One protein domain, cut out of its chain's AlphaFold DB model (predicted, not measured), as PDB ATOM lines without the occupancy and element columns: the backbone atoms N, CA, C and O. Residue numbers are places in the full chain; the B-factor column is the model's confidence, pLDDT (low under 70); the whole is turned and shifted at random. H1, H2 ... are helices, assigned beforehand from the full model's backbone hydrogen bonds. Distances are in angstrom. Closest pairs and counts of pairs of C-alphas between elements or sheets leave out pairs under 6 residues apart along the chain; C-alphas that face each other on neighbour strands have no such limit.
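Overview. This is residues 34 to 76 of the 164 residues of the protein "Protein MAK10 homolog" of Diploscapter pachys (UniProt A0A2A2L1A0). With little regular structure, the printed part makes an open U: H1 at one tip, H2 near the bend, and residues 62 to 76 rising to the other tip, where they coil. The middle of the U is empty. The printed part has 43 residues with two named helices, H1 then H2, and no named strand; its class is all helix, though the named elements hold only 13 residues. It is only just extended, close to loose, with a radius of gyration of the C-alphas of 14.0 A, and spans 36 by 27 by 17 A.

Arrangement. H1, residues 34 to 41, and H2, residues 57 to 61, are apart. In both helices every O i to N i+4 pair is within hydrogen-bond range. Residues 34 to 40, which belong to H1, stand free, as do residues 42 to 48 and 52 to 59, of which 57 to 59 belong to H2.

Along the chain. H1 begins at C-alpha 34 (-4.395, 22.012, -10.839) and measures 10.7 A from first to last C-alpha. H2 measures 6.6 A and ends at C-alpha 61 (12.671, 13.612, -26.480).

Size, cuts and confidence. The C-alphas farthest apart, those of Lys 43 and Ser 76, are 36.2 A apart. The link from H1 to H2 is long, 15 residues. The printed part has no cut, and no printed residue is under 70 in pLDDT.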
ATOM      1  N   THR A  34      -4.930  23.346 -11.158       92.75
ATOM      2  CA  THR A  34      -4.395  22.012 -10.839       92.75
ATOM      3  C   THR A  34      -5.486  20.945 -10.832       92.75
ATOM      4  O   THR A  34      -5.385  19.933 -11.524       92.75
ATOM      5  N   GLN A  35      -6.586  21.179 -10.109       93.12
ATOM      6  CA  GLN A  35      -7.664  20.191 -10.022       93.12
ATOM      7  C   GLN A  35      -8.413  20.001 -11.344       93.12
ATOM      8  O   GLN A  35      -8.867  18.897 -11.635       93.12
ATOM      9  N   GLN A  36      -8.573  21.070 -12.130       92.44
ATOM     10  CA  GLN A  36      -9.230  20.976 -13.432       92.44
ATOM     11  C   GLN A  36      -8.368  20.174 -14.407       92.44
ATOM     12  O   GLN A  36      -8.877  19.272 -15.062       92.44
ATOM     13  N   PHE A  37      -7.061  20.439 -14.410       91.44
ATOM     14  CA  PHE A  37      -6.090  19.731 -15.229       91.44
ATOM     15  C   PHE A  37      -6.110  18.222 -14.959       91.44
ATOM     16  O   PHE A  37      -6.312  17.444 -15.886       91.44
ATOM     17  N   PHE A  38      -6.024  17.789 -13.695       93.44
ATOM     18  CA  PHE A  38      -6.076  16.356 -13.372       93.44
ATOM     19  C   PHE A  38      -7.410  15.697 -13.752       93.44
ATOM     20  O   PHE A  38      -7.412  14.565 -14.234       93.44
ATOM     21  N   ARG A  39      -8.546  16.396 -13.594       93.38
ATOM     22  CA  ARG A  39      -9.858  15.889 -14.043       93.38
ATOM     23  C   ARG A  39      -9.912  15.667 -15.551       93.38
ATOM     24  O   ARG A  39     -10.536  14.705 -15.989       93.38
ATOM     25  N   ASP A  40      -9.299  16.550 -16.330       91.75
ATOM     26  CA  ASP A  40      -9.277  16.433 -17.787       91.75
ATOM     27  C   ASP A  40      -8.270  15.373 -18.256       91.75
ATOM     28  O   ASP A  40      -8.593  14.605 -19.159       91.75
ATOM     29  N   CYS A  41      -7.124  15.223 -17.582       89.75
ATOM     30  CA  CYS A  41      -6.170  14.139 -17.845       89.75
ATOM     31  C   CYS A  41      -6.776  12.743 -17.633       89.75
ATOM     32  O   CYS A  41      -6.447  11.821 -18.369       89.75
ATOM     33  N   HIS A  42      -7.697  12.578 -16.676       90.12
ATOM     34  CA  HIS A  42      -8.400  11.306 -16.463       90.12
ATOM     35  C   HIS A  42      -9.327  10.893 -17.615       90.12
ATOM     36  O   HIS A  42      -9.745   9.739 -17.664       90.12
ATOM     37  N   LYS A  43      -9.671  11.814 -18.520       91.06
ATOM     38  CA  LYS A  43     -10.468  11.517 -19.720       91.06
ATOM     39  C   LYS A  43      -9.609  11.013 -20.880       91.06
ATOM     40  O   LYS A  43     -10.162  10.682 -21.924       91.06
ATOM     41  N   LEU A  44      -8.285  11.034 -20.730       90.31
ATOM     42  CA  LEU A  44      -7.347  10.630 -21.764       90.31
ATOM     43  C   LEU A  44      -7.077   9.124 -21.662       90.31
ATOM     44  O   LEU A  44      -6.838   8.608 -20.568       90.31
ATOM     45  N   ASP A  45      -7.100   8.431 -22.798       89.75
ATOM     46  CA  ASP A  45      -6.807   7.000 -22.841       89.75
ATOM     47  C   ASP A  45      -5.323   6.724 -22.554       89.75
ATOM     48  O   ASP A  45      -4.432   7.541 -22.811       89.75
ATOM     49  N   VAL A  46      -5.041   5.537 -22.011       88.44
ATOM     50  CA  VAL A  46      -3.670   5.120 -21.700       88.44
ATOM     51  C   VAL A  46      -2.873   4.993 -23.000       88.44
ATOM     52  O   VAL A  46      -3.231   4.219 -23.882       88.44
ATOM     53  N   GLY A  47      -1.770   5.736 -23.097       84.94
ATOM     54  CA  GLY A  47      -0.922   5.790 -24.292       84.94
ATOM     55  C   GLY A  47      -1.202   6.981 -25.211       84.94
ATOM     56  O   GLY A  47      -0.454   7.191 -26.164       84.94
ATOM     57  N   CYS A  48      -2.221   7.792 -24.920       84.88
ATOM     58  CA  CYS A  48      -2.472   9.034 -25.641       84.88
ATOM     59  C   CYS A  48      -1.627  10.188 -25.090       84.88
ATOM     60  O   CYS A  48      -1.412  10.320 -23.885       84.88
ATOM     61  N   VAL A  49      -1.179  11.061 -25.994       84.44
ATOM     62  CA  VAL A  49      -0.407  12.267 -25.683       84.44
ATOM     63  C   VAL A  49      -1.086  13.453 -26.361       84.44
ATOM     64  O   VAL A  49      -1.348  13.416 -27.561       84.44
ATOM     65  N   MET A  50      -1.374  14.504 -25.593       86.25
ATOM     66  CA  MET A  50      -1.916  15.760 -26.116       86.25
ATOM     67  C   MET A  50      -0.762  16.725 -26.390       86.25
ATOM     68  O   MET A  50      -0.152  17.249 -25.460       86.25
ATOM     69  N   ILE A  51      -0.471  16.951 -27.667       85.50
ATOM     70  CA  ILE A  51       0.528  17.909 -28.151       85.50
ATOM     71  C   ILE A  51      -0.093  18.797 -29.223       85.50
ATOM     72  O   ILE A  51      -1.110  18.458 -29.825       85.50
ATOM     73  N   TYR A  52       0.521  19.950 -29.455       85.44
ATOM     74  CA  TYR A  52       0.119  20.844 -30.530       85.44
ATOM     75  C   TYR A  52       0.404  20.213 -31.906       85.44
ATOM     76  O   TYR A  52       1.427  19.552 -32.075       85.44
ATOM     77  N   ASN A  53      -0.468  20.444 -32.895       79.88
ATOM     78  CA  ASN A  53      -0.434  19.750 -34.195       79.88
ATOM     79  C   ASN A  53       0.901  19.877 -34.949       79.88
ATOM     80  O   ASN A  53       1.280  18.962 -35.673       79.88
ATOM     81  N   ASN A  54       1.626  20.983 -34.761       83.25
ATOM     82  CA  ASN A  54       2.912  21.231 -35.420       83.25
ATOM     83  C   ASN A  54       4.111  21.082 -34.472       83.25
ATOM     84  O   ASN A  54       5.186  21.601 -34.765       83.25
ATOM     85  N   PHE A  55       3.940  20.424 -33.322       82.75
ATOM     86  CA  PHE A  55       5.031  20.194 -32.384       82.75
ATOM     87  C   PHE A  55       5.691  18.831 -32.649       82.75
ATOM     88  O   PHE A  55       5.047  17.794 -32.461       82.75
ATOM     89  N   PRO A  56       6.958  18.789 -33.103       83.44
ATOM     90  CA  PRO A  56       7.625  17.535 -33.413       83.44
ATOM     91  C   PRO A  56       7.960  16.770 -32.131       83.44
ATOM     92  O   PRO A  56       8.567  17.290 -31.199       83.44
ATOM     93  N   MET A  57       7.626  15.480 -32.107       81.88
ATOM     94  CA  MET A  57       7.891  14.629 -30.941       81.88
ATOM     95  C   MET A  57       9.392  14.458 -30.656       81.88
ATOM     96  O   MET A  57       9.773  14.200 -29.520       81.88
ATOM     97  N   LEU A  58      10.251  14.654 -31.662       85.25
ATOM     98  CA  LEU A  58      11.705  14.643 -31.492       85.25
ATOM     99  C   LEU A  58      12.176  15.715 -30.496       85.25
ATOM    100  O   LEU A  58      13.060  15.444 -29.687       85.25
ATOM    101  N   ASP A  59      11.542  16.890 -30.495       83.06
ATOM    102  CA  ASP A  59      11.893  17.968 -29.568       83.06
ATOM    103  C   ASP A  59      11.489  17.605 -28.135       83.06
ATOM    104  O   ASP A  59      12.227  17.896 -27.191       83.06
ATOM    105  N   LEU A  60      10.378  16.873 -27.962       84.50
ATOM    106  CA  LEU A  60       9.957  16.344 -26.659       84.50
ATOM    107  C   LEU A  60      10.983  15.363 -26.079       84.50
ATOM    108  O   LEU A  60      11.193  15.346 -24.872       84.50
ATOM    109  N   MET A  61      11.648  14.570 -26.923       86.00
ATOM    110  CA  MET A  61      12.671  13.612 -26.480       86.00
ATOM    111  C   MET A  61      13.951  14.287 -25.971       86.00
ATOM    112  O   MET A  61      14.740  13.649 -25.281       86.00
ATOM    113  N   SER A  62      14.158  15.563 -26.310       83.62
ATOM    114  CA  SER A  62      15.253  16.382 -25.779       83.62
ATOM    115  C   SER A  62      14.890  17.121 -24.487       83.62
ATOM    116  O   SER A  62      15.753  17.761 -23.886       83.62
ATOM    117  N   ALA A  63      13.621  17.061 -24.064       85.56
ATOM    118  CA  ALA A  63      13.163  17.759 -22.876       85.56
ATOM    119  C   ALA A  63      13.893  17.246 -21.627       85.56
ATOM    120  O   ALA A  63      14.074  16.044 -21.428       85.56
ATOM    121  N   VAL A  64      14.298  18.182 -20.771       82.12
ATOM    122  CA  VAL A  64      14.934  17.861 -19.494       82.12
ATOM    123  C   VAL A  64      13.868  17.372 -18.522       82.12
ATOM    124  O   VAL A  64      12.926  18.096 -18.195       82.12
ATOM    125  N   GLU A  65      14.036  16.144 -18.045       86.44
ATOM    126  CA  GLU A  65      13.213  15.583 -16.983       86.44
ATOM    127  C   GLU A  65      13.681  16.132 -15.634       86.44
ATOM    128  O   GLU A  65      14.839  15.982 -15.246       86.44
ATOM    129  N   LEU A  66      12.776  16.812 -14.933       85.56
ATOM    130  CA  LEU A  66      13.054  17.369 -13.613       85.56
ATOM    131  C   LEU A  66      13.153  16.244 -12.581       85.56
ATOM    132  O   LEU A  66      12.386  15.287 -12.636       85.56
ATOM    133  N   MET A  67      14.025  16.409 -11.583       80.12
ATOM    134  CA  MET A  67      14.231  15.438 -10.496       80.12
ATOM    135  C   MET A  67      14.819  14.084 -10.940       80.12
ATOM    136  O   MET A  67      14.792  13.129 -10.159       80.12
ATOM    137  N   ASP A  68      15.385  13.992 -12.147       82.94
ATOM    138  CA  ASP A  68      16.243  12.874 -12.546       82.94
ATOM    139  C   ASP A  68      17.723  13.252 -12.326       82.94
ATOM    140  O   ASP A  68      18.193  14.237 -12.890       82.94
ATOM    141  N   PRO A  69      18.519  12.482 -11.562       79.00
ATOM    142  CA  PRO A  69      19.907  12.835 -11.251       79.00
ATOM    143  C   PRO A  69      20.855  12.893 -12.462       79.00
ATOM    144  O   PRO A  69      21.942  13.459 -12.343       79.00
ATOM    145  N   LYS A  70      20.490  12.285 -13.598       78.75
ATOM    146  CA  LYS A  70      21.269  12.284 -14.846       78.75
ATOM    147  C   LYS A  70      20.848  13.388 -15.810       78.75
ATOM    148  O   LYS A  70      21.690  13.841 -16.580       78.75
ATOM    149  N   MET A  71      19.574  13.778 -15.800       80.50
ATOM    150  CA  MET A  71      19.029  14.779 -16.729       80.50
ATOM    151  C   MET A  71      18.915  16.164 -16.075       80.50
ATOM    152  O   MET A  71      19.118  17.177 -16.741       80.50
ATOM    153  N   ASP A  72      18.667  16.218 -14.765       84.06
ATOM    154  CA  ASP A  72      18.528  17.438 -13.975       84.06
ATOM    155  C   ASP A  72      19.842  17.792 -13.257       84.06
ATOM    156  O   ASP A  72      20.208  17.234 -12.215       84.06
ATOM    157  N   MET A  73      20.551  18.791 -13.792       74.00
ATOM    158  CA  MET A  73      21.758  19.335 -13.159       74.00
ATOM    159  C   MET A  73      21.494  19.899 -11.755       74.00
ATOM    160  O   MET A  73      22.408  19.916 -10.931       74.00
ATOM    161  N   GLY A  74      20.260  20.321 -11.452       76.88
ATOM    162  CA  GLY A  74      19.868  20.814 -10.132       76.88
ATOM    163  C   GLY A  74      19.869  19.732  -9.048       76.88
ATOM    164  O   GLY A  74      19.941  20.053  -7.861       76.88
ATOM    165  N   MET A  75      19.841  18.454  -9.439       78.88
ATOM    166  CA  MET A  75      19.842  17.322  -8.514       78.88
ATOM    167  C   MET A  75      21.253  16.810  -8.190       78.88
ATOM    168  O   MET A  75      21.485  16.215  -7.131       78.88
ATOM    169  N   SER A  76      22.222  17.073  -9.068       72.50
ATOM    170  CA  SER A  76      23.622  16.727  -8.836       72.50
ATOM    171  C   SER A  76      24.265  17.665  -7.813       72.50
ATOM    172  O   SER A  76      24.314  18.883  -7.977       72.50
TER     173      SER A  76